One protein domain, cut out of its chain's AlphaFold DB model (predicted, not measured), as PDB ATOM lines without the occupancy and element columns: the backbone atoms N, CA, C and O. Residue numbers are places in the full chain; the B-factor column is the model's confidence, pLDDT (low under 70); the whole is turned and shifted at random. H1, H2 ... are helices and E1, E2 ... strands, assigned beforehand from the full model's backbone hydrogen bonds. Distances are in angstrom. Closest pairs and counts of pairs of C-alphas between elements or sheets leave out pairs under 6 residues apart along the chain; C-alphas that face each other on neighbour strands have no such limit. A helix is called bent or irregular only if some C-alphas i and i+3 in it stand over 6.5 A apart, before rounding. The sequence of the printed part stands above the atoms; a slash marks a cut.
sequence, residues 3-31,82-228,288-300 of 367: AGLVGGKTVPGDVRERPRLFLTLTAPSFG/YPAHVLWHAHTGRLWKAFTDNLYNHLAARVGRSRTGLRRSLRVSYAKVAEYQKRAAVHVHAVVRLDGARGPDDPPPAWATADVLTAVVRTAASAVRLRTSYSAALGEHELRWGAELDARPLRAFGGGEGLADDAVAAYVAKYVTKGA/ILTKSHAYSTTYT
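Overview. This is residues 3 to 31, 82 to 228 and 288 to 300 of the 367 residues of the protein "Plasmid replication initiator protein" of Streptomyces violaceusniger (UniProt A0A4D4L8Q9). A twisted five-stranded sheet makes the middle layer, with the helix arm H3b and helix H5 on one face and H6 on the other. Short helices H1 and H2 graze the sheet, while the arm H3a and the long link of residues 175 to 196 reach away from the body. The printed part has 189 residues, with six named helices and five named strands in the order H1 H2 E1 H3 H4 E2 E3 H5 E4 H6 E5; its class is mixed. The sheet runs E4 E1 E3 E2 E5, all antiparallel. The whole is compact, with a radius of gyration of the C-alphas of 17.1 A and spans of 53 by 40 by 37 A.

Along the chain. H1 is residues 3 to 6, with C-alpha 3 at (170.181, 161.120, 101.500), and H2 is 13 to 17. E1 is 20 to 25, 15.7 A. H3, residues 82 to 110, was assigned as one helix by its hydrogen bonds but is bent, with C-alphas 90 and 93 7.5 A apart; its arms are H3a, 82 to 90, and H3b, 93 to 110, 25.8 A long. H4 is 115 to 119. E2, 123 to 132, spans 28.8 A and E3, 138 to 147, 27.7 A. H5, 162 to 174, 18.8 A, is only just irregular: C-alphas 167 and 170 are 6.6 A apart. E4 is 197 to 201, H6 213 to 224, 16.5 A, and E5 289 to 291, ending at (171.960, 152.956, 93.494).

Arrangement. E2 and E3 form a hairpin, with N 129 and O 141 2.7 A apart. E1 pairs with E3 through N 23 and O 142, 2.8 A, E4 with E1 through N 22 and O 200, 2.8 A, and E5 with E2 through N 128 and O 290, 2.8 A. E3, H5 and E4 make a split strand-helix-strand unit, two strands running the same way with E1 between them, its crossover right-handed. H5 runs along the strands over E1, at a height over the sheet of 8.1 A. H3b touches H5 with residues 99 to 107 alone, closest at the C-alphas of Asn 102 and Ala 172, 4.9 A, a steep tilt of 53 degrees, opposite ways. H4 touches H3b, closest at C-alphas 108 and 115, 5.6 A. On the opposite face, H6 lies over E3 and E2 at 9.9 A. Every O i to N i+4 pair is within hydrogen-bond range in H3a, H3b and H4, 7 of 9 in H5, 7 of 8 in H6, and 0 of 1 in H2, where 2 of 2 O i to N i+3 pairs are; H1 is too short for such a pair.

Size, cuts and confidence. The two C-alphas farthest apart, of Ala 184 and Gly 206, are 57.9 A apart. Residues 32 to 81 and 229 to 287 are not printed, with gaps of 9.0 A and 9.3 A between C-alphas. The links E3 to H5, H5 to E4 and E4 to H6 are long. Mean pLDDT of the printed part is 86.9; residues 203 to 228 are under 70.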
ATOM      1  N   ALA A   3     171.544 161.273 100.975       82.00
ATOM      2  CA  ALA A   3     170.181 161.120 101.500       82.00
ATOM      3  C   ALA A   3     169.813 159.673 101.893       82.00
ATOM      4  O   ALA A   3     169.052 159.468 102.820       82.00
ATOM      5  N   GLY A   4     170.392 158.656 101.243       81.06
ATOM      6  CA  GLY A   4     170.204 157.258 101.652       81.06
ATOM      7  C   GLY A   4     171.053 156.828 102.859       81.06
ATOM      8  O   GLY A   4     170.894 155.715 103.343       81.06
ATOM      9  N   LEU A   5     171.976 157.665 103.327       80.69
ATOM     10  CA  LEU A   5     172.822 157.390 104.492       80.69
ATOM     11  C   LEU A   5     172.318 158.123 105.732       80.69
ATOM     12  O   LEU A   5     172.183 157.508 106.779       80.69
ATOM     13  N   VAL A   6     172.023 159.415 105.591       80.06
ATOM     14  CA  VAL A   6     171.716 160.310 106.719       80.06
ATOM     15  C   VAL A   6     170.292 160.874 106.684       80.06
ATOM     16  O   VAL A   6     169.929 161.673 107.539       80.06
ATOM     17  N   GLY A   7     169.489 160.488 105.688       80.62
ATOM     18  CA  GLY A   7     168.199 161.114 105.402       80.62
ATOM     19  C   GLY A   7     168.318 162.447 104.656       80.62
ATOM     20  O   GLY A   7     169.409 162.899 104.290       80.62
ATOM     21  N   GLY A   8     167.170 163.061 104.380       83.31
ATOM     22  CA  GLY A   8     167.024 164.316 103.644       83.31
ATOM     23  C   GLY A   8     166.361 164.142 102.276       83.31
ATOM     24  O   GLY A   8     166.296 163.041 101.719       83.31
ATOM     25  N   LYS A   9     165.892 165.258 101.703       82.94
ATOM     26  CA  LYS A   9     165.022 165.273 100.513       82.94
ATOM     27  C   LYS A   9     163.781 164.415 100.766       82.94
ATOM     28  O   LYS A   9     163.050 164.669 101.709       82.94
ATOM     29  N   THR A  10     163.585 163.368  99.971       82.81
ATOM     30  CA  THR A  10     162.460 162.431 100.082       82.81
ATOM     31  C   THR A  10     162.813 161.183 100.900       82.81
ATOM     32  O   THR A  10     162.224 160.132 100.674       82.81
ATOM     33  N   VAL A  11     163.865 161.225 101.725       86.38
ATOM     34  CA  VAL A  11     164.312 160.083 102.535       86.38
ATOM     35  C   VAL A  11     164.245 160.470 104.015       86.38
ATOM     36  O   VAL A  11     164.849 161.480 104.384       86.38
ATOM     37  N   PRO A  12     163.573 159.686 104.872       87.44
ATOM     38  CA  PRO A  12     163.501 159.948 106.306       87.44
ATOM     39  C   PRO A  12     164.864 160.005 106.991       87.44
ATOM     40  O   PRO A  12     165.808 159.341 106.572       87.44
ATOM     41  N   GLY A  13     164.961 160.768 108.082       85.06
ATOM     42  CA  GLY A  13     166.173 160.836 108.909       85.06
ATOM     43  C   GLY A  13     166.488 159.532 109.650       85.06
ATOM     44  O   GLY A  13     167.656 159.212 109.863       85.06
ATOM     45  N   ASP A  14     165.465 158.741 109.985       86.88
ATOM     46  CA  ASP A  14     165.602 157.472 110.713       86.88
ATOM     47  C   ASP A  14     166.271 156.362 109.881       86.88
ATOM     48  O   ASP A  14     166.655 155.329 110.432       86.88
ATOM     49  N   VAL A  15     166.520 156.583 108.579       87.44
ATOM     50  CA  VAL A  15     167.325 155.661 107.758       87.44
ATOM     51  C   VAL A  15     168.738 155.468 108.301       87.44
ATOM     52  O   VAL A  15     169.387 154.470 107.975       87.44
ATOM     53  N   ARG A  16     169.213 156.403 109.134       85.38
ATOM     54  CA  ARG A  16     170.495 156.281 109.823       85.38
ATOM     55  C   ARG A  16     170.496 155.209 110.919       85.38
ATOM     56  O   ARG A  16     171.521 154.619 111.221       85.38
ATOM     57  N   GLU A  17     169.332 154.884 111.460       85.56
ATOM     58  CA  GLU A  17     169.195 153.837 112.475       85.56
ATOM     59  C   GLU A  17     168.969 152.457 111.837       85.56
ATOM     60  O   GLU A  17     168.885 151.437 112.522       85.56
ATOM     61  N   ARG A  18     168.854 152.391 110.501       90.25
ATOM     62  CA  ARG A  18     168.586 151.137 109.794       90.25
ATOM     63  C   ARG A  18     169.818 150.220 109.825       90.25
ATOM     64  O   ARG A  18     170.938 150.688 109.618       90.25
ATOM     65  N   PRO A  19     169.619 148.900 109.958       92.81
ATOM     66  CA  PRO A  19     170.672 147.902 109.820       92.81
ATOM     67  C   PRO A  19     171.384 148.038 108.475       92.81
ATOM     68  O   PRO A  19     170.765 147.925 107.413       92.81
ATOM     69  N   ARG A  20     172.693 148.288 108.507       91.25
ATOM     70  CA  ARG A  20     173.454 148.618 107.301       91.25
ATOM     71  C   ARG A  20     174.939 148.329 107.438       91.25
ATOM     72  O   ARG A  20     175.514 148.482 108.513       91.25
ATOM     73  N   LEU A  21     175.551 147.954 106.321       91.19
ATOM     74  CA  LEU A  21     176.974 147.664 106.210       91.19
ATOM     75  C   LEU A  21     177.610 148.509 105.117       91.19
ATOM     76  O   LEU A  21     177.027 148.685 104.046       91.19
ATOM     77  N   PHE A  22     178.847 148.918 105.358       90.06
ATOM     78  CA  PHE A  22     179.793 149.212 104.297       90.06
ATOM     79  C   PHE A  22     180.539 147.925 103.937       90.06
ATOM     80  O   PHE A  22     181.092 147.258 104.810       90.06
ATOM     81  N   LEU A  23     180.523 147.559 102.659       91.38
ATOM     82  CA  LEU A  23     181.161 146.351 102.153       91.38
ATOM     83  C   LEU A  23     182.070 146.650 100.967       91.38
ATOM     84  O   LEU A  23     181.771 147.523 100.153       91.38
ATOM     85  N   THR A  24     183.136 145.870 100.843       91.94
ATOM     86  CA  THR A  24     184.054 145.893  99.702       91.94
ATOM     87  C   THR A  24     184.156 144.490  99.120       91.94
ATOM     88  O   THR A  24     184.583 143.565  99.809       91.94
ATOM     89  N   LEU A  25     183.762 144.331  97.855       95.00
ATOM     90  CA  LEU A  25     183.939 143.105  97.073       95.00
ATOM     91  C   LEU A  25     185.083 143.301  96.080       95.00
ATOM     92  O   LEU A  25     185.063 144.244  95.290       95.00
ATOM     93  N   THR A  26     186.062 142.403  96.089       93.75
ATOM     94  CA  THR A  26     187.259 142.517  95.245       93.75
ATOM     95  C   THR A  26     187.203 141.581  94.039       93.75
ATOM     96  O   THR A  26     186.548 140.537  94.066       93.75
ATOM     97  N   ALA A  27     187.901 141.938  92.962       95.62
ATOM     98  CA  ALA A  27     188.203 140.993  91.892       95.62
ATOM     99  C   ALA A  27     189.135 139.870  92.392       95.62
ATOM    100  O   ALA A  27     189.957 140.120  93.280       95.62
ATOM    101  N   PRO A  28     189.068 138.654  91.817       95.94
ATOM    102  CA  PRO A  28     190.061 137.620  92.077       95.94
ATOM    103  C   PRO A  28     191.459 138.059  91.602       95.94
ATOM    104  O   PRO A  28     191.636 139.102  90.967       95.94
ATOM    105  N   SER A  29     192.477 137.264  91.932       94.12
ATOM    106  CA  SER A  29     193.799 137.431  91.324       94.12
ATOM    107  C   SER A  29     193.793 136.843  89.913       94.12
ATOM    108  O   SER A  29     193.287 135.742  89.716       94.12
ATOM    109  N   PHE A  30     194.394 137.566  88.970       96.19
ATOM    110  CA  PHE A  30     194.661 137.112  87.599       96.19
ATOM    111  C   PHE A  30     196.159 136.841  87.372       96.19
ATOM    112  O   PHE A  30     196.612 136.671  86.251       96.19
ATOM    113  N   GLY A  31     196.954 136.854  88.444       94.75
ATOM    114  CA  GLY A  31     198.407 136.759  88.392       94.75
ATOM    115  C   GLY A  31     199.079 137.610  89.475       94.75
ATOM    116  O   GLY A  31     198.444 138.488  90.079       94.75
ATOM    117  N   TYR A  82     195.101 138.116  81.333       97.88
ATOM    118  CA  TYR A  82     194.379 139.248  80.751       97.88
ATOM    119  C   TYR A  82     192.970 138.881  80.253       97.88
ATOM    120  O   TYR A  82     192.055 139.677  80.490       97.88
ATOM    121  N   PRO A  83     192.741 137.719  79.597       97.12
ATOM    122  CA  PRO A  83     191.395 137.305  79.220       97.12
ATOM    123  C   PRO A  83     190.440 137.191  80.405       97.12
ATOM    124  O   PRO A  83     189.370 137.806  80.371       97.12
ATOM    125  N   ALA A  84     190.824 136.494  81.478       97.19
ATOM    126  CA  ALA A  84     189.970 136.375  82.654       97.19
ATOM    127  C   ALA A  84     189.710 137.734  83.314       97.19
ATOM    128  O   ALA A  84     188.579 137.987  83.735       97.19
ATOM    129  N   HIS A  85     190.699 138.636  83.358       98.19
ATOM    130  CA  HIS A  85     190.514 139.998  83.882       98.19
ATOM    131  C   HIS A  85     189.443 140.757  83.096       98.19
ATOM    132  O   HIS A  85     188.463 141.235  83.678       98.19
ATOM    133  N   VAL A  86     189.583 140.832  81.771       97.94
ATOM    134  CA  VAL A  86     188.637 141.553  80.904       97.94
ATOM    135  C   VAL A  86     187.240 140.935  80.970       97.94
ATOM    136  O   VAL A  86     186.244 141.653  81.096       97.94
ATOM    137  N   LEU A  87     187.143 139.603  80.933       97.62
ATOM    138  CA  LEU A  87     185.863 138.903  81.032       97.62
ATOM    139  C   LEU A  87     185.200 139.135  82.393       97.62
ATOM    140  O   LEU A  87     183.988 139.349  82.449       97.62
ATOM    141  N   TRP A  88     185.978 139.164  83.476       98.00
ATOM    142  CA  TRP A  88     185.476 139.478  84.808       98.00
ATOM    143  C   TRP A  88     184.932 140.911  84.886       98.00
ATOM    144  O   TRP A  88     183.814 141.104  85.372       98.00
ATOM    145  N   HIS A  89     185.648 141.903  84.339       97.75
ATOM    146  CA  HIS A  89     185.171 143.291  84.234       97.75
ATOM    147  C   HIS A  89     183.860 143.400  83.446       97.75
ATOM    148  O   HIS A  89     182.896 144.032  83.893       97.75
ATOM    149  N   ALA A  90     183.783 142.729  82.296       97.56
ATOM    150  CA  ALA A  90     182.593 142.731  81.449       97.56
ATOM    151  C   ALA A  90     181.364 142.122  82.146       97.56
ATOM    152  O   ALA A  90     180.223 142.438  81.790       97.56
ATOM    153  N   HIS A  91     181.591 141.280  83.157       97.56
ATOM    154  CA  HIS A  91     180.569 140.585  83.931       97.56
ATOM    155  C   HIS A  91     180.374 141.139  85.347       97.56
ATOM    156  O   HIS A  91     179.493 140.647  86.054       97.56
ATOM    157  N   THR A  92     181.088 142.187  85.773       97.00
ATOM    158  CA  THR A  92     180.974 142.746  87.137       97.00
ATOM    159  C   THR A  92     179.532 143.128  87.495       97.00
ATOM    160  O   THR A  92     179.079 142.915  88.621       97.00
ATOM    161  N   GLY A  93     178.754 143.630  86.530       95.81
ATOM    162  CA  GLY A  93     177.323 143.898  86.715       95.81
ATOM    163  C   GLY A  93     176.501 142.638  87.023       95.81
ATOM    164  O   GLY A  93     175.653 142.658  87.918       95.81
ATOM    165  N   ARG A  94     176.787 141.524  86.336       97.31
ATOM    166  CA  ARG A  94     176.138 140.221  86.560       97.31
ATOM    167  C   ARG A  94     176.597 139.582  87.870       97.31
ATOM    168  O   ARG A  94     175.757 139.054  88.591       97.31
ATOM    169  N   LEU A  95     177.881 139.692  88.218       98.00
ATOM    170  CA  LEU A  95     178.424 139.249  89.508       98.00
ATOM    171  C   LEU A  95     177.755 139.983  90.673       98.00
ATOM    172  O   LEU A  95     177.382 139.364  91.668       98.00
ATOM    173  N   TRP A  96     177.539 141.295  90.531       97.44
ATOM    174  CA  TRP A  96     176.799 142.084  91.513       97.44
ATOM    175  C   TRP A  96     175.344 141.628  91.634       97.44
ATOM    176  O   TRP A  96     174.849 141.444  92.743       97.44
ATOM    177  N   LYS A  97     174.658 141.403  90.506       96.94
ATOM    178  CA  LYS A  97     173.293 140.865  90.518       96.94
ATOM    179  C   LYS A  97     173.235 139.516  91.243       96.94
ATOM    180  O   LYS A  97     172.423 139.368  92.153       96.94
ATOM    181  N   ALA A  98     174.118 138.583  90.895       98.12
ATOM    182  CA  ALA A  98     174.196 137.272  91.534       98.12
ATOM    183  C   ALA A  98     174.472 137.383  93.042       98.12
ATOM    184  O   ALA A  98     173.815 136.710  93.829       98.12
ATOM    185  N   PHE A  99     175.359 138.292  93.458       97.94
ATOM    186  CA  PHE A  99     175.579 138.598  94.874       97.94
ATOM    187  C   PHE A  99     174.291 139.064  95.561       97.94
ATOM    188  O   PHE A  99     173.929 138.528  96.605       97.94
ATOM    189  N   THR A 100     173.562 140.019  94.973       97.06
ATOM    190  CA  THR A 100     172.306 140.504  95.566       97.06
ATOM    191  C   THR A 100     171.214 139.433  95.602       97.06
ATOM    192  O   THR A 100     170.476 139.361  96.581       97.06
ATOM    193  N   ASP A 101     171.123 138.572  94.584       96.69
ATOM    194  CA  ASP A 101     170.184 137.446  94.567       96.69
ATOM    195  C   ASP A 101     170.535 136.424  95.666       96.69
ATOM    196  O   ASP A 101     169.654 136.021  96.429       96.69
ATOM    197  N   ASN A 102     171.821 136.087  95.821       97.62
ATOM    198  CA  ASN A 102     172.310 135.223  96.898       97.62
ATOM    199  C   ASN A 102     172.089 135.835  98.281       97.62
ATOM    200  O   ASN A 102     171.722 135.122  99.209       97.62
ATOM    201  N   LEU A 103     172.236 137.152  98.424       96.81
ATOM    202  CA  LEU A 103     171.965 137.845  99.679       96.81
ATOM    203  C   LEU A 103     170.506 137.647 100.113       96.81
ATOM    204  O   LEU A 103     170.257 137.282 101.260       96.81
ATOM    205  N   TYR A 104     169.545 137.791  99.194       97.06
ATOM    206  CA  TYR A 104     168.145 137.468  99.487       97.06
ATOM    207  C   TYR A 104     167.944 135.983  99.815       97.06
ATOM    208  O   TYR A 104     167.206 135.677 100.748       97.06
ATOM    209  N   ASN A 105     168.578 135.068  99.077       96.44
ATOM    210  CA  ASN A 105     168.445 133.626  99.319       96.44
ATOM    211  C   ASN A 105     168.947 133.233 100.713       96.44
ATOM    212  O   ASN A 105     168.249 132.546 101.454       96.44
ATOM    213  N   HIS A 106     170.130 133.707 101.092       97.06
ATOM    214  CA  HIS A 106     170.756 133.357 102.361       97.06
ATOM    215  C   HIS A 106     170.062 134.037 103.550       97.06
ATOM    216  O   HIS A 106     169.906 133.413 104.597       97.06
ATOM    217  N   LEU A 107     169.583 135.281 103.392       96.38
ATOM    218  CA  LEU A 107     168.731 135.921 104.399       96.38
ATOM    219  C   LEU A 107     167.437 135.128 104.604       96.38
ATOM    220  O   LEU A 107     167.043 134.897 105.741       96.38
ATOM    221  N   ALA A 108     166.794 134.690 103.517       95.94
ATOM    222  CA  ALA A 108     165.540 133.948 103.578       95.94
ATOM    223  C   ALA A 108     165.730 132.584 104.260       95.94
ATOM    224  O   ALA A 108     164.978 132.255 105.176       95.94
ATOM    225  N   ALA A 109     166.790 131.853 103.896       95.31
ATOM    226  CA  ALA A 109     167.159 130.588 104.529       95.31
ATOM    227  C   ALA A 109     167.408 130.746 106.037       95.31
ATOM    228  O   ALA A 109     166.906 129.955 106.830       95.31
ATOM    229  N   ARG A 110     168.114 131.809 106.448       92.75
ATOM    230  CA  ARG A 110     168.428 132.070 107.862       92.75
ATOM    231  C   ARG A 110     167.190 132.298 108.736       92.75
ATOM    232  O   ARG A 110     167.252 132.042 109.931       92.75
ATOM    233  N   VAL A 111     166.085 132.762 108.155       90.44
ATOM    234  CA  VAL A 111     164.822 133.014 108.874       90.44
ATOM    235  C   VAL A 111     163.713 132.022 108.521       90.44
ATOM    236  O   VAL A 111     162.548 132.282 108.818       90.44
ATOM    237  N   GLY A 112     164.045 130.917 107.845       93.00
ATOM    238  CA  GLY A 112     163.076 129.886 107.464       93.00
ATOM    239  C   GLY A 112     161.983 130.380 106.510       93.00
ATOM    240  O   GLY A 112     160.855 129.896 106.558       93.00
ATOM    241  N   ARG A 113     162.275 131.371 105.658       93.19
ATOM    242  CA  ARG A 113     161.321 131.924 104.681       93.19
ATOM    243  C   ARG A 113     161.734 131.602 103.253       93.19
ATOM    244  O   ARG A 113     162.906 131.432 102.939       93.19
ATOM    245  N   SER A 114     160.756 131.610 102.349       94.75
ATOM    246  CA  SER A 114     161.041 131.669 100.915       94.75
ATOM    247  C   SER A 114     161.537 133.062 100.522       94.75
ATOM    248  O   SER A 114     161.232 134.060 101.181       94.75
ATOM    249  N   ARG A 115     162.245 133.164  99.392       93.56
ATOM    250  CA  ARG A 115     162.685 134.459  98.845       93.56
ATOM    251  C   ARG A 115     161.515 135.424  98.639       93.56
ATOM    252  O   ARG A 115     161.613 136.600  98.980       93.56
ATOM    253  N   THR A 116     160.398 134.933  98.104       93.81
ATOM    254  CA  THR A 116     159.180 135.734  97.907       93.81
ATOM    255  C   THR A 116     158.585 136.173  99.244       93.81
ATOM    256  O   THR A 116     158.219 137.336  99.386       93.81
ATOM    257  N   GLY A 117     158.549 135.283 100.242       93.56
ATOM    258  CA  GLY A 117     158.084 135.605 101.591       93.56
ATOM    259  C   GLY A 117     158.955 136.654 102.287       93.56
ATOM    260  O   GLY A 117     158.426 137.549 102.940       93.56
ATOM    261  N   LEU A 118     160.276 136.602 102.092       94.75
ATOM    262  CA  LEU A 118     161.201 137.613 102.605       94.75
ATOM    263  C   LEU A 118     160.945 138.990 101.976       94.75
ATOM    264  O   LEU A 118     160.863 139.986 102.690       94.75
ATOM    265  N   ARG A 119     160.767 139.056 100.649       94.19
ATOM    266  CA  ARG A 119     160.550 140.325  99.924       94.19
ATOM    267  C   ARG A 119     159.242 141.033 100.282       94.19
ATOM    268  O   ARG A 119     159.122 142.223 100.022       94.19
ATOM    269  N   ARG A 120     158.275 140.322 100.872       94.38
ATOM    270  CA  ARG A 120     157.032 140.913 101.396       94.38
ATOM    271  C   ARG A 120     157.223 141.659 102.715       94.38
ATOM    272  O   ARG A 120     156.356 142.442 103.071       94.38
ATOM    273  N   SER A 121     158.320 141.418 103.434       93.81
ATOM    274  CA  SER A 121     158.599 142.056 104.728       93.81
ATOM    275  C   SER A 121     159.888 142.871 104.755       93.81
ATOM    276  O   SER A 121     160.075 143.658 105.670       93.81
ATOM    277  N   LEU A 122     160.800 142.660 103.805       95.62
ATOM    278  CA  LEU A 122     162.127 143.265 103.815       95.62
ATOM    279  C   LEU A 122     162.593 143.619 102.406       95.62
ATOM    280  O   LEU A 122     162.403 142.860 101.450       95.62
ATOM    281  N   ARG A 123     163.306 144.739 102.307       95.56
ATOM    282  CA  ARG A 123     164.008 145.174 101.108       95.56
ATOM    283  C   ARG A 123     165.487 145.396 101.403       95.56
ATOM    284  O   ARG A 123     165.862 146.135 102.302       95.56
ATOM    285  N   VAL A 124     166.336 144.787 100.584       95.75
ATOM    286  CA  VAL A 124     167.760 145.120 100.508       95.75
ATOM    287  C   VAL A 124     167.911 146.330  99.593       95.75
ATOM    288  O   VAL A 124     167.772 146.219  98.369       95.75
ATOM    289  N   SER A 125     168.194 147.477 100.197       94.81
ATOM    290  CA  SER A 125     168.533 148.715  99.510       94.81
ATOM    291  C   SER A 125     170.042 148.877  99.503       94.81
ATOM    292  O   SER A 125     170.720 148.620 100.489       94.81
ATOM    293  N   TYR A 126     170.600 149.308  98.383       93.44
ATOM    294  CA  TYR A 126     172.034 149.528  98.288       93.44
ATOM    295  C   TYR A 126     172.376 150.714  97.413       93.44
ATOM    296  O   TYR A 126     171.610 151.106  96.522       93.44
ATOM    297  N   ALA A 127     173.591 151.193  97.601       90.94
ATOM    298  CA  ALA A 127     174.300 151.906  96.571       90.94
ATOM    299  C   ALA A 127     175.770 151.510  96.556       90.94
ATOM    300  O   ALA A 127     176.350 151.212  97.594       90.94
ATOM    301  N   LYS A 128     176.341 151.465  95.358       91.25
ATOM    302  CA  LYS A 128     177.663 150.918  95.103       91.25
ATOM    303  C   LYS A 128     178.492 151.817  94.204       91.25
ATOM    304  O   LYS A 128     177.945 152.467  93.312       91.25
ATOM    305  N   VAL A 129     179.795 151.787  94.434       89.12
ATOM    306  CA  VAL A 129     180.821 152.442  93.639       89.12
ATOM    307  C   VAL A 129     181.806 151.390  93.141       89.12
ATOM    308  O   VAL A 129     182.293 150.583  93.928       89.12
ATOM    309  N   ALA A 130     182.062 151.379  91.840       90.44
ATOM    310  CA  ALA A 130     183.163 150.647  91.236       90.44
ATOM    311  C   ALA A 130     184.397 151.551  91.205       90.44
ATOM    312  O   ALA A 130     184.319 152.666  90.698       90.44
ATOM    313  N   GLU A 131     185.518 151.073  91.726       87.88
ATOM    314  CA  GLU A 131     186.787 151.803  91.722       87.88
ATOM    315  C   GLU A 131     187.904 150.886  91.224       87.88
ATOM    316  O   GLU A 131     187.928 149.694  91.532       87.88
ATOM    317  N   TYR A 132     188.827 151.447  90.447       89.44
ATOM    318  CA  TYR A 132     190.007 150.735  89.981       89.44
ATOM    319  C   TYR A 132     191.099 150.739  91.041       89.44
ATOM    320  O   TYR A 132     191.528 151.783  91.525       89.44
ATOM    321  N   GLN A 133     191.594 149.549  91.360       88.00
ATOM    322  CA  GLN A 133     192.799 149.392  92.162       88.00
ATOM    323  C   GLN A 133     194.040 149.687  91.302       88.00
ATOM    324  O   GLN A 133     193.974 149.630  90.077       88.00
ATOM    325  N   LYS A 134     195.208 149.900  91.925       87.81
ATOM    326  CA  LYS A 134     196.486 150.114  91.207       87.81
ATOM    327  C   LYS A 134     196.800 149.009  90.182       87.81
ATOM    328  O   LYS A 134     197.407 149.276  89.156       87.81
ATOM    329  N   ARG A 135     196.319 147.775  90.409       92.38
ATOM    330  CA  ARG A 135     196.401 146.659  89.440       92.38
ATOM    331  C   ARG A 135     195.374 146.703  88.298       92.38
ATOM    332  O   ARG A 135     195.094 145.679  87.688       92.38
ATOM    333  N   ALA A 136     194.718 147.842  88.098       93.88
ATOM    334  CA  ALA A 136     193.668 148.070  87.110       93.88
ATOM    335  C   ALA A 136     192.444 147.134  87.207       93.88
ATOM    336  O   ALA A 136     191.629 147.081  86.290       93.88
ATOM    337  N   ALA A 137     192.281 146.394  88.306       94.38
ATOM    338  CA  ALA A 137     191.094 145.586  88.569       94.38
ATOM    339  C   ALA A 137     190.083 146.384  89.394       94.38
ATOM    340  O   ALA A 137     190.455 147.036  90.371       94.38
ATOM    341  N   VAL A 138     188.809 146.303  89.017       92.56
ATOM    342  CA  VAL A 138     187.720 146.946  89.752       92.56
ATOM    343  C   VAL A 138     187.463 146.221  91.075       92.56
ATOM    344  O   VAL A 138     187.286 145.001  91.114       92.56
ATOM    345  N   HIS A 139     187.347 146.986  92.156       90.75
ATOM    346  CA  HIS A 139     186.639 146.578  93.368       90.75
ATOM    347  C   HIS A 139     185.304 147.320  93.484       90.75
ATOM    348  O   HIS A 139     185.100 148.382  92.895       90.75
ATOM    349  N   VAL A 140     184.353 146.732  94.200       92.88
ATOM    350  CA  VAL A 140     183.028 147.312  94.406       92.88
ATOM    351  C   VAL A 140     182.857 147.629  95.878       92.88
ATOM    352  O   VAL A 140     182.676 146.730  96.697       92.88
ATOM    353  N   HIS A 141     182.860 148.917  96.195       91.12
ATOM    354  CA  HIS A 141     182.416 149.423  97.484       91.12
ATOM    355  C   HIS A 141     180.901 149.562  97.468       91.12
ATOM    356  O   HIS A 141     180.338 150.064  96.498       91.12
ATOM    357  N   ALA A 142     180.209 149.158  98.523       91.50
ATOM    358  CA  ALA A 142     178.779 149.376  98.626       91.50
ATOM    359  C   ALA A 142     178.352 149.679 100.051       91.50
ATOM    360  O   ALA A 142     178.892 149.140 101.010       91.50
ATOM    361  N   VAL A 143     177.322 150.507 100.169       91.12
ATOM    362  CA  VAL A 143     176.516 150.573 101.379       91.12
ATOM    363  C   VAL A 143     175.248 149.784 101.125       91.12
ATOM    364  O   VAL A 143     174.506 150.083 100.186       91.12
ATOM    365  N   VAL A 144     175.021 148.763 101.943       93.69
ATOM    366  CA  VAL A 144     173.825 147.921 101.915       93.69
ATOM    367  C   VAL A 144     173.042 148.167 103.189       93.69
ATOM    368  O   VAL A 144     173.603 148.079 104.272       93.69
ATOM    369  N   ARG A 145     171.754 148.463 103.050       93.62
ATOM    370  CA  ARG A 145     170.805 148.794 104.112       93.62
ATOM    371  C   ARG A 145     169.599 147.863 104.019       93.62
ATOM    372  O   ARG A 145     169.132 147.557 102.917       93.62
ATOM    373  N   LEU A 146     169.107 147.410 105.166       95.12
ATOM    374  CA  LEU A 146     167.861 146.661 105.276       95.12
ATOM    375  C   LEU A 146     166.728 147.629 105.611       95.12
ATOM    376  O   LEU A 146     166.754 148.295 106.641       95.12
ATOM    377  N   ASP A 147     165.744 147.675 104.724       94.81
ATOM    378  CA  ASP A 147     164.509 148.437 104.873       94.81
ATOM    379  C   ASP A 147     163.317 147.479 105.004       94.81
ATOM    380  O   ASP A 147     163.414 146.287 104.683       94.81
ATOM    381  N   GLY A 148     162.165 148.006 105.412       94.31
ATOM    382  CA  GLY A 148     160.880 147.344 105.232       94.31
ATOM    383  C   GLY A 148     160.532 147.183 103.748       94.31
ATOM    384  O   GLY A 148     161.184 147.728 102.849       94.31
ATOM    385  N   ALA A 149     159.505 146.389 103.455       92.62
ATOM    386  CA  ALA A 149     159.145 146.032 102.084       92.62
ATOM    387  C   ALA A 149     158.830 147.253 101.200       92.62
ATOM    388  O   ALA A 149     159.124 147.238  99.998       92.62
ATOM    389  N   ARG A 150     158.274 148.321 101.789       89.94
ATOM    390  CA  ARG A 150     157.898 149.543 101.058       89.94
ATOM    391  C   ARG A 150     159.066 150.509 100.827       89.94
ATOM    392  O   ARG A 150     158.936 151.404  99.997       89.94
ATOM    393  N   GLY A 151     160.232 150.278 101.435       89.62
ATOM    394  CA  GLY A 151     161.437 151.089 101.237       89.62
ATOM    395  C   GLY A 151     161.816 151.915 102.472       89.62
ATOM    396  O   GLY A 151     161.548 151.475 103.582       89.62
ATOM    397  N   PRO A 152     162.486 153.070 102.309       90.00
ATOM    398  CA  PRO A 152     163.156 153.768 103.411       90.00
ATOM    399  C   PRO A 152     162.210 154.246 104.527       90.00
ATOM    400  O   PRO A 152     162.618 154.255 105.687       90.00
ATOM    401  N   ASP A 153     160.958 154.577 104.190       90.25
ATOM    402  CA  ASP A 153     159.900 154.983 105.134       90.25
ATOM    403  C   ASP A 153     159.293 153.816 105.930       90.25
ATOM    404  O   ASP A 153     158.432 154.015 106.783       90.25
ATOM    405  N   ASP A 154     159.704 152.585 105.634       91.69
ATOM    406  CA  ASP A 154     159.181 151.366 106.237       91.69
ATOM    407  C   ASP A 154     160.291 150.727 107.083       91.69
ATOM    408  O   ASP A 154     161.356 150.400 106.543       91.69
ATOM    409  N   PRO A 155     160.110 150.561 108.403       91.62
ATOM    410  CA  PRO A 155     161.123 149.927 109.231       91.62
ATOM    411  C   PRO A 155     161.269 148.440 108.870       91.62
ATOM    412  O   PRO A 155     160.279 147.771 108.554       91.62
ATOM    413  N   PRO A 156     162.493 147.887 108.907       94.25
ATOM    414  CA  PRO A 156     162.695 146.466 108.683       94.25
ATOM    415  C   PRO A 156     162.153 145.650 109.873       94.25
ATOM    416  O   PRO A 156     162.018 146.172 110.981       94.25
ATOM    417  N   PRO A 157     161.890 144.346 109.689       94.44
ATOM    418  CA  PRO A 157     161.538 143.455 110.790       94.44
ATOM    419  C   PRO A 157     162.611 143.442 111.889       94.44
ATOM    420  O   PRO A 157     163.800 143.479 111.580       94.44
ATOM    421  N   ALA A 158     162.215 143.277 113.156       93.00
ATOM    422  CA  ALA A 158     163.130 143.345 114.307       93.00
ATOM    423  C   ALA A 158     164.318 142.361 114.243       93.00
ATOM    424  O   ALA A 158     165.398 142.651 114.747       93.00
ATOM    425  N   TRP A 159     164.145 141.207 113.589       93.75
ATOM    426  CA  TRP A 159     165.211 140.215 113.415       93.75
ATOM    427  C   TRP A 159     166.297 140.651 112.419       93.75
ATOM    428  O   TRP A 159     167.384 140.076 112.403       93.75
ATOM    429  N   ALA A 160     166.011 141.619 111.544       94.88
ATOM    430  CA  ALA A 160     166.866 141.993 110.426       94.88
ATOM    431  C   ALA A 160     167.995 142.922 110.886       94.88
ATOM    432  O   ALA A 160     168.026 144.080 110.509       94.88
ATOM    433  N   THR A 161     168.919 142.440 111.710       93.44
ATOM    434  CA  THR A 161     169.991 143.260 112.298       93.44
ATOM    435  C   THR A 161     171.233 143.367 111.403       93.44
ATOM    436  O   THR A 161     171.396 142.633 110.421       93.44
ATOM    437  N   ALA A 162     172.153 144.276 111.749       90.94
ATOM    438  CA  ALA A 162     173.436 144.412 111.054       90.94
ATOM    439  C   ALA A 162     174.312 143.156 111.221       90.94
ATOM    440  O   ALA A 162     175.041 142.794 110.298       90.94
ATOM    441  N   ASP A 163     174.188 142.442 112.340       90.62
ATOM    442  CA  ASP A 163     174.904 141.184 112.588       90.62
ATOM    443  C   ASP A 163     174.380 140.058 111.696       90.62
ATOM    444  O   ASP A 163     175.161 139.318 111.092       90.62
ATOM    445  N   VAL A 164     173.053 139.972 111.530       93.06
ATOM    446  CA  VAL A 164     172.429 139.050 110.570       93.06
ATOM    447  C   VAL A 164     172.916 139.347 109.155       93.06
ATOM    448  O   VAL A 164     173.288 138.425 108.427       93.06
ATOM    449  N   LEU A 165     172.976 140.626 108.774       94.19
ATOM    450  CA  LEU A 165     173.506 141.030 107.476       94.19
ATOM    451  C   LEU A 165     174.992 140.654 107.331       94.19
ATOM    452  O   LEU A 165     175.375 140.077 106.313       94.19
ATOM    453  N   THR A 166     175.814 140.906 108.354       92.31
ATOM    454  CA  THR A 166     177.262 140.622 108.359       92.31
ATOM    455  C   THR A 166     177.551 139.134 108.198       92.31
ATOM    456  O   THR A 166     178.399 138.745 107.392       92.31
ATOM    457  N   ALA A 167     176.808 138.285 108.911       90.38
ATOM    458  CA  ALA A 167     176.939 136.835 108.810       90.38
ATOM    459  C   ALA A 167     176.609 136.321 107.397       90.38
ATOM    460  O   ALA A 167     177.222 135.371 106.903       90.38
ATOM    461  N   VAL A 168     175.649 136.955 106.719       94.94
ATOM    462  CA  VAL A 168     175.176 136.498 105.412       94.94
ATOM    463  C   VAL A 168     176.043 136.999 104.254       94.94
ATOM    464  O   VAL A 168     176.280 136.233 103.321       94.94
ATOM    465  N   VAL A 169     176.557 138.234 104.281       95.12
ATOM    466  CA  VAL A 169     177.260 138.810 103.113       95.12
ATOM    467  C   VAL A 169     178.456 137.978 102.648       95.12
ATOM    468  O   VAL A 169     178.635 137.810 101.440       95.12
ATOM    469  N   ARG A 170     179.233 137.396 103.572       91.88
ATOM    470  CA  ARG A 170     180.387 136.547 103.223       91.88
ATOM    471  C   ARG A 170     179.951 135.279 102.489       91.88
ATOM    472  O   ARG A 170     180.478 134.974 101.421       91.88
ATOM    473  N   THR A 171     178.943 134.584 103.017       94.56
ATOM    474  CA  THR A 171     178.418 133.359 102.392       94.56
ATOM    475  C   THR A 171     177.754 133.660 101.045       94.56
ATOM    476  O   THR A 171     178.027 132.965 100.067       94.56
ATOM    477  N   ALA A 172     176.986 134.748 100.946       96.88
ATOM    478  CA  ALA A 172     176.342 135.174  99.705       96.88
ATOM    479  C   ALA A 172     177.351 135.525  98.597       96.88
ATOM    480  O   ALA A 172     177.159 135.131  97.444       96.88
ATOM    481  N   ALA A 173     178.439 136.231  98.936       96.62
ATOM    482  CA  ALA A 173     179.522 136.535  97.999       96.62
ATOM    483  C   ALA A 173     180.265 135.269  97.559       96.62
ATOM    484  O   ALA A 173     180.495 135.075  96.364       96.62
ATOM    485  N   SER A 174     180.567 134.371  98.504       95.31
ATOM    486  CA  SER A 174     181.255 133.107  98.218       95.31
ATOM    487  C   SER A 174     180.446 132.158  97.328       95.31
ATOM    488  O   SER A 174     181.044 131.373  96.596       95.31
ATOM    489  N   ALA A 175     179.113 132.263  97.333       96.75
ATOM    490  CA  ALA A 175     178.208 131.456  96.517       96.75
ATOM    491  C   ALA A 175     178.077 131.953  95.066       96.75
ATOM    492  O   ALA A 175     177.447 131.298  94.238       96.75
ATOM    493  N   VAL A 176     178.639 133.118  94.719       98.31
ATOM    494  CA  VAL A 176     178.564 133.637  93.347       98.31
ATOM    495  C   VAL A 176     179.469 132.819  92.428       98.31
ATOM    496  O   VAL A 176     180.692 132.837  92.569       98.31
ATOM    497  N   ARG A 177     178.860 132.138  91.456       97.06
ATOM    498  CA  ARG A 177     179.532 131.455  90.347       97.06
ATOM    499  C   ARG A 177     178.795 131.784  89.059       97.06
ATOM    500  O   ARG A 177     177.600 131.519  88.949       97.06
ATOM    501  N   LEU A 178     179.490 132.392  88.108       97.00
ATOM    502  CA  LEU A 178     178.992 132.606  86.751       97.00
ATOM    503  C   LEU A 178     179.918 131.905  85.769       97.00
ATOM    504  O   LEU A 178     181.100 131.742  86.047       97.00
ATOM    505  N   ARG A 179     179.384 131.536  84.612       95.44
ATOM    506  CA  ARG A 179     180.154 131.012  83.488       95.44
ATOM    507  C   ARG A 179     180.010 131.946  82.299       95.44
ATOM    508  O   ARG A 179     178.928 132.509  82.086       95.44
ATOM    509  N   THR A 180     181.102 132.169  81.582       92.81
ATOM    510  CA  THR A 180     181.045 132.839  80.280       92.81
ATOM    511  C   THR A 180     180.439 131.903  79.245       92.81
ATOM    512  O   THR A 180     180.390 130.696  79.450       92.81
ATOM    513  N   SER A 181     179.992 132.442  78.114       87.56
ATOM    514  CA  SER A 181     179.754 131.593  76.949       87.56
ATOM    515  C   SER A 181     181.053 130.879  76.569       87.56
ATOM    516  O   SER A 181     182.133 131.466  76.694       87.56
ATOM    517  N   TYR A 182     180.942 129.631  76.114       90.31
ATOM    518  CA  TYR A 182     182.068 128.908  75.540       90.31
ATOM    519  C   TYR A 182     182.552 129.620  74.270       90.31
ATOM    520  O   TYR A 182     181.742 130.014  73.433       90.31
ATOM    521  N   SER A 183     183.868 129.754  74.121       88.88
ATOM    522  CA  SER A 183     184.519 130.147  72.871       88.88
ATOM    523  C   SER A 183     185.622 129.147  72.561       88.88
ATOM    524  O   SER A 183     186.373 128.773  73.457       88.88
ATOM    525  N   ALA A 184     185.784 128.749  71.298       87.38
ATOM    526  CA  ALA A 184     186.848 127.817  70.916       87.38
ATOM    527  C   ALA A 184     188.257 128.343  71.260       87.38
ATOM    528  O   ALA A 184     189.159 127.560  71.541       87.38
ATOM    529  N   ALA A 185     188.442 129.668  71.281       87.56
ATOM    530  CA  ALA A 185     189.727 130.298  71.574       87.56
ATOM    531  C   ALA A 185     190.060 130.383  73.075       87.56
ATOM    532  O   ALA A 185     191.223 130.583  73.423       87.56
ATOM    533  N   LEU A 186     189.056 130.301  73.955       88.50
ATOM    534  CA  LEU A 186     189.192 130.601  75.391       88.50
ATOM    535  C   LEU A 186     188.645 129.496  76.304       88.50
ATOM    536  O   LEU A 186     188.916 129.491  77.500       88.50
ATOM    537  N   GLY A 187     187.853 128.574  75.762       91.25
ATOM    538  CA  GLY A 187     187.021 127.676  76.545       91.25
ATOM    539  C   GLY A 187     185.907 128.419  77.285       91.25
ATOM    540  O   GLY A 187     185.393 129.446  76.834       91.25
ATOM    541  N   GLU A 188     185.515 127.871  78.433       91.31
ATOM    542  CA  GLU A 188     184.583 128.490  79.375       91.31
ATOM    543  C   GLU A 188     185.358 129.027  80.587       91.31
ATOM    544  O   GLU A 188     186.185 128.322  81.163       91.31
ATOM    545  N   HIS A 189     185.061 130.257  81.014       92.38
ATOM    546  CA  HIS A 189     185.638 130.835  82.225       92.38
ATOM    547  C   HIS A 189     184.617 130.860  83.363       92.38
ATOM    548  O   HIS A 189     183.524 131.418  83.233       92.38
ATOM    549  N   GLU A 190     185.012 130.329  84.520       95.44
ATOM    550  CA  GLU A 190     184.287 130.537  85.771       95.44
ATOM    551  C   GLU A 190     184.640 131.906  86.371       95.44
ATOM    552  O   GLU A 190     185.802 132.228  86.615       95.44
ATOM    553  N   LEU A 191     183.619 132.705  86.668       97.50
ATOM    554  CA  LEU A 191     183.740 134.031  87.260       97.50
ATOM    555  C   LEU A 191     183.195 134.026  88.693       97.50
ATOM    556  O   LEU A 191     182.063 133.603  88.951       97.50
ATOM    557  N   ARG A 192     183.993 134.561  89.620       97.81
ATOM    558  CA  ARG A 192     183.686 134.676  91.055       97.81
ATOM    559  C   ARG A 192     184.248 135.968  91.641       97.81
ATOM    560  O   ARG A 192     185.097 136.610  91.024       97.81
ATOM    561  N   TRP A 193     183.800 136.343  92.834       97.62
ATOM    562  CA  TRP A 193     184.477 137.373  93.628       97.62
ATOM    563  C   TRP A 193     185.813 136.851  94.174       97.62
ATOM    564  O   TRP A 193     186.017 135.640  94.298       97.62
ATOM    565  N   GLY A 194     186.731 137.768  94.475       94.69
ATOM    566  CA  GLY A 194     187.974 137.472  95.177       94.69
ATOM    567  C   GLY A 194     187.732 137.006  96.614       94.69
ATOM    568  O   GLY A 194     186.637 137.140  97.158       94.69
ATOM    569  N   ALA A 195     188.773 136.443  97.230       88.25
ATOM    570  CA  ALA A 195     188.711 135.972  98.614       88.25
ATOM    571  C   ALA A 195     188.647 137.126  99.630       88.25
ATOM    572  O   ALA A 195     188.126 136.959 100.732       88.25
ATOM    573  N   GLU A 196     189.175 138.294  99.264       87.50
ATOM    574  CA  GLU A 196     189.177 139.474 100.119       87.50
ATOM    575  C   GLU A 196     187.807 140.163 100.075       87.50
ATOM    576  O   GLU A 196     187.363 140.658  99.033       87.50
ATOM    577  N   LEU A 197     187.139 140.175 101.227       90.06
ATOM    578  CA  LEU A 197     185.874 140.856 101.464       90.06
ATOM    579  C   LEU A 197     185.953 141.562 102.815       90.06
ATOM    580  O   LEU A 197     186.136 140.913 103.851       90.06
ATOM    581  N   ASP A 198     185.767 142.877 102.795       87.75
ATOM    582  CA  ASP A 198     185.607 143.683 104.003       87.75
ATOM    583  C   ASP A 198     184.126 144.017 104.189       87.75
ATOM    584  O   ASP A 198     183.441 144.356 103.224       87.75
ATOM    585  N   ALA A 199     183.621 143.881 105.410       88.75
ATOM    586  CA  ALA A 199     182.234 144.161 105.761       88.75
ATOM    587  C   ALA A 199     182.198 144.737 107.171       88.75
ATOM    588  O   ALA A 199     182.551 144.051 108.130       88.75
ATOM    589  N   ARG A 200     181.766 145.992 107.281       87.88
ATOM    590  CA  ARG A 200     181.738 146.742 108.537       87.88
ATOM    591  C   ARG A 200     180.354 147.341 108.760       87.88
ATOM    592  O   ARG A 200     179.850 148.022 107.861       87.88
ATOM    593  N   PRO A 201     179.731 147.122 109.926       86.56
ATOM    594  CA  PRO A 201     178.526 147.842 110.311       86.56
ATOM    595  C   PRO A 201     178.740 149.357 110.300       86.56
ATOM    596  O   PRO A 201     179.797 149.841 110.709       86.56
ATOM    597  N   LEU A 202     177.728 150.106 109.857       80.62
ATOM    598  CA  LEU A 202     177.692 151.560 110.055       80.62
ATOM    599  C   LEU A 202     176.736 151.861 111.202       80.62
ATOM    600  O   LEU A 202     175.557 151.502 111.133       80.62
ATOM    601  N   ARG A 203     177.247 152.497 112.256       66.06
ATOM    602  CA  ARG A 203     176.458 152.872 113.433       66.06
ATOM    603  C   ARG A 203     176.104 154.354 113.369       66.06
ATOM    604  O   ARG A 203     176.956 155.179 113.048       66.06
ATOM    605  N   ALA A 204     174.859 154.680 113.712       53.47
ATOM    606  CA  ALA A 204     174.530 156.019 114.183       53.47
ATOM    607  C   ALA A 204     175.301 156.275 115.497       53.47
ATOM    608  O   ALA A 204     175.578 155.333 116.238       53.47
ATOM    609  N   PHE A 205     175.740 157.512 115.728       40.28
ATOM    610  CA  PHE A 205     176.603 157.937 116.842       40.28
ATOM    611  C   PHE A 205     176.361 157.204 118.186       40.28
ATOM    612  O   PHE A 205     175.219 157.112 118.623       40.28
ATOM    613  N   GLY A 206     177.432 156.769 118.883       43.19
ATOM    614  CA  GLY A 206     177.344 156.448 120.323       43.19
ATOM    615  C   GLY A 206     178.154 155.283 120.916       43.19
ATOM    616  O   GLY A 206     178.063 155.071 122.118       43.19
ATOM    617  N   GLY A 207     178.960 154.524 120.167       37.03
ATOM    618  CA  GLY A 207     179.760 153.451 120.782       37.03
ATOM    619  C   GLY A 207     180.832 152.903 119.853       37.03
ATOM    620  O   GLY A 207     180.508 152.471 118.743       37.03
ATOM    621  N   GLY A 208     182.086 152.970 120.316       46.00
ATOM    622  CA  GLY A 208     183.314 152.694 119.566       46.00
ATOM    623  C   GLY A 208     183.287 151.395 118.758       46.00
ATOM    624  O   GLY A 208     182.635 150.431 119.146       46.00
ATOM    625  N   GLU A 209     184.013 151.419 117.634       50.59
ATOM    626  CA  GLU A 209     184.164 150.373 116.598       50.59
ATOM    627  C   GLU A 209     183.226 150.425 115.363       50.59
ATOM    628  O   GLU A 209     183.010 149.413 114.699       50.59
ATOM    629  N   GLY A 210     182.726 151.604 114.962       52.25
ATOM    630  CA  GLY A 210     182.009 151.800 113.682       52.25
ATOM    631  C   GLY A 210     182.498 153.006 112.865       52.25
ATOM    632  O   GLY A 210     183.014 153.970 113.425       52.25
ATOM    633  N   LEU A 211     182.325 152.971 111.536       58.47
ATOM    634  CA  LEU A 211     182.558 154.128 110.653       58.47
ATOM    635  C   LEU A 211     181.411 155.142 110.807       58.47
ATOM    636  O   LEU A 211     180.249 154.768 110.655       58.47
ATOM    637  N   ALA A 212     181.736 156.412 111.069       66.31
ATOM    638  CA  ALA A 212     180.753 157.492 111.171       66.31
ATOM    639  C   ALA A 212     180.093 157.805 109.813       66.31
ATOM    640  O   ALA A 212     180.754 157.776 108.772       66.31
ATOM    641  N   ASP A 213     178.808 158.162 109.813       64.88
ATOM    642  CA  ASP A 213     178.020 158.363 108.586       64.88
ATOM    643  C   ASP A 213     178.580 159.430 107.644       64.88
ATOM    644  O   ASP A 213     178.607 159.227 106.427       64.88
ATOM    645  N   ASP A 214     179.067 160.547 108.190       65.31
ATOM    646  CA  ASP A 214     179.710 161.590 107.389       65.31
ATOM    647  C   ASP A 214     181.038 161.108 106.800       65.31
ATOM    648  O   ASP A 214     181.338 161.423 105.650       65.31
ATOM    649  N   ALA A 215     181.787 160.266 107.522       64.38
ATOM    650  CA  ALA A 215     183.004 159.654 107.000       64.38
ATOM    651  C   ALA A 215     182.685 158.694 105.848       64.38
ATOM    652  O   ALA A 215     183.386 158.707 104.845       64.38
ATOM    653  N   VAL A 216     181.597 157.918 105.922       64.31
ATOM    654  CA  VAL A 216     181.162 157.033 104.827       64.31
ATOM    655  C   VAL A 216     180.624 157.831 103.648       64.31
ATOM    656  O   VAL A 216     180.911 157.500 102.501       64.31
ATOM    657  N   ALA A 217     179.846 158.886 103.892       65.19
ATOM    658  CA  ALA A 217     179.324 159.740 102.834       65.19
ATOM    659  C   ALA A 217     180.456 160.487 102.114       65.19
ATOM    660  O   ALA A 217     180.448 160.530 100.884       65.19
ATOM    661  N   ALA A 218     181.433 161.015 102.857       65.31
ATOM    662  CA  ALA A 218     182.643 161.629 102.320       65.31
ATOM    663  C   ALA A 218     183.531 160.599 101.611       65.31
ATOM    664  O   ALA A 218     184.002 160.862 100.508       65.31
ATOM    665  N   TYR A 219     183.692 159.405 102.188       62.69
ATOM    666  CA  TYR A 219     184.414 158.290 101.576       62.69
ATOM    667  C   TYR A 219     183.771 157.920 100.244       62.69
ATOM    668  O   TYR A 219     184.432 157.952  99.222       62.69
ATOM    669  N   VAL A 220     182.462 157.675 100.202       64.69
ATOM    670  CA  VAL A 220     181.732 157.430  98.954       64.69
ATOM    671  C   VAL A 220     181.884 158.605  97.985       64.69
ATOM    672  O   VAL A 220     182.127 158.372  96.805       64.69
ATOM    673  N   ALA A 221     181.742 159.851  98.451       63.50
ATOM    674  CA  ALA A 221     181.845 161.043  97.608       63.50
ATOM    675  C   ALA A 221     183.231 161.188  96.963       63.50
ATOM    676  O   ALA A 221     183.292 161.507  95.778       63.50
ATOM    677  N   LYS A 222     184.309 160.846  97.684       65.06
ATOM    678  CA  LYS A 222     185.690 160.798  97.170       65.06
ATOM    679  C   LYS A 222     185.816 159.945  95.904       65.06
ATOM    680  O   LYS A 222     186.663 160.237  95.067       65.06
ATOM    681  N   TYR A 223     184.994 158.907  95.754       57.34
ATOM    682  CA  TYR A 223     185.047 158.005  94.597       57.34
ATOM    683  C   TYR A 223     184.059 158.361  93.487       57.34
ATOM    684  O   TYR A 223     184.179 157.849  92.382       57.34
ATOM    685  N   VAL A 224     183.091 159.246  93.745       56.06
ATOM    686  CA  VAL A 224     182.185 159.748  92.696       56.06
ATOM    687  C   VAL A 224     182.895 160.763  91.798       56.06
ATOM    688  O   VAL A 224     182.492 160.943  90.653       56.06
ATOM    689  N   THR A 225     183.951 161.405  92.302       48.78
ATOM    690  CA  THR A 225     184.699 162.456  91.600       48.78
ATOM    691  C   THR A 225     185.978 161.972  90.921       48.78
ATOM    692  O   THR A 225     186.629 162.789  90.289       48.78
ATOM    693  N   LYS A 226     186.356 160.691  91.050       53.84
ATOM    694  CA  LYS A 226     187.566 160.140  90.417       53.84
ATOM    695  C   LYS A 226     187.212 159.410  89.122       53.84
ATOM    696  O   LYS A 226     186.534 158.382  89.163       53.84
ATOM    697  N   GLY A 227     187.650 159.956  87.991       48.91
ATOM    698  CA  GLY A 227     187.507 159.359  86.663       48.91
ATOM    699  C   GLY A 227     188.452 158.177  86.418       48.91
ATOM    700  O   GLY A 227     189.299 157.836  87.250       48.91
ATOM    701  N   ALA A 228     188.324 157.541  85.249       52.66
ATOM    702  CA  ALA A 228     189.237 156.470  84.840       52.66
ATOM    703  C   ALA A 228     190.665 157.016  84.657       52.66
ATOM    704  O   ALA A 228     191.630 156.373  85.076       52.66
ATOM    705  N   ILE A 288     180.104 153.865  87.259       84.62
ATOM    706  CA  ILE A 288     180.973 154.006  88.440       84.62
ATOM    707  C   ILE A 288     180.114 154.028  89.700       84.62
ATOM    708  O   ILE A 288     180.353 153.248  90.608       84.62
ATOM    709  N   LEU A 289     179.044 154.826  89.721       86.19
ATOM    710  CA  LEU A 289     178.097 154.894  90.828       86.19
ATOM    711  C   LEU A 289     176.731 154.342  90.407       86.19
ATOM    712  O   LEU A 289     176.118 154.816  89.454       86.19
ATOM    713  N   THR A 290     176.211 153.374  91.159       88.50
ATOM    714  CA  THR A 290     174.854 152.835  90.975       88.50
ATOM    715  C   THR A 290     174.122 152.788  92.307       88.50
ATOM    716  O   THR A 290     174.688 152.383  93.316       88.50
ATOM    717  N   LYS A 291     172.832 153.128  92.323       89.19
ATOM    718  CA  LYS A 291     171.960 152.956  93.494       89.19
ATOM    719  C   LYS A 291     170.722 152.147  93.133       89.19
ATOM    720  O   LYS A 291     170.213 152.253  92.021       89.19
ATOM    721  N   SER A 292     170.243 151.347  94.077       90.38
ATOM    722  CA  SER A 292     168.937 150.697  93.972       90.38
ATOM    723  C   SER A 292     167.811 151.740  94.032       90.38
ATOM    724  O   SER A 292     167.981 152.819  94.602       90.38
ATOM    725  N   HIS A 293     166.656 151.418  93.449       84.12
ATOM    726  CA  HIS A 293     165.562 152.376  93.236       84.12
ATOM    727  C   HIS A 293     165.068 153.071  94.521       84.12
ATOM    728  O   HIS A 293     164.786 154.261  94.494       84.12
ATOM    729  N   ALA A 294     164.998 152.348  95.644       85.19
ATOM    730  CA  ALA A 294     164.500 152.863  96.927       85.19
ATOM    731  C   ALA A 294     165.616 153.321  97.884       85.19
ATOM    732  O   ALA A 294     165.362 153.624  99.044       85.19
ATOM    733  N   TYR A 295     166.871 153.373  97.430       83.56
ATOM    734  CA  TYR A 295     167.971 153.767  98.310       83.56
ATOM    735  C   TYR A 295     167.912 155.253  98.687       83.56
ATOM    736  O   TYR A 295     168.218 155.629  99.816       83.56
ATOM    737  N   SER A 296     167.587 156.105  97.712       82.19
ATOM    738  CA  SER A 296     167.625 157.566  97.816       82.19
ATOM    739  C   SER A 296     166.834 158.191  96.663       82.19
ATOM    740  O   SER A 296     166.671 157.539  95.631       82.19
ATOM    741  N   THR A 297     166.426 159.461  96.796       77.75
ATOM    742  CA  THR A 297     165.766 160.268  95.749       77.75
ATOM    743  C   THR A 297     166.378 160.029  94.369       77.75
ATOM    744  O   THR A 297     167.607 160.029  94.217       77.75
ATOM    745  N   THR A 298     165.545 159.782  93.357       76.25
ATOM    746  CA  THR A 298     165.998 159.393  92.013       76.25
ATOM    747  C   THR A 298     166.746 160.535  91.319       76.25
ATOM    748  O   THR A 298     166.554 161.707  91.625       76.25
ATOM    749  N   TYR A 299     167.640 160.214  90.376       72.00
ATOM    750  CA  TYR A 299     168.326 161.259  89.596       72.00
ATOM    751  C   TYR A 299     167.372 162.058  88.706       72.00
ATOM    752  O   TYR A 299     167.689 163.194  88.373       72.00
ATOM    753  N   THR A 300     166.244 161.468  88.313       75.62
ATOM    754  CA  THR A 300     165.194 162.145  87.549       75.62
ATOM    755  C   THR A 300     164.516 163.213  88.397       75.62
ATOM    756  O   THR A 300     164.473 164.359  87.970       75.62
TER     757      THR A 300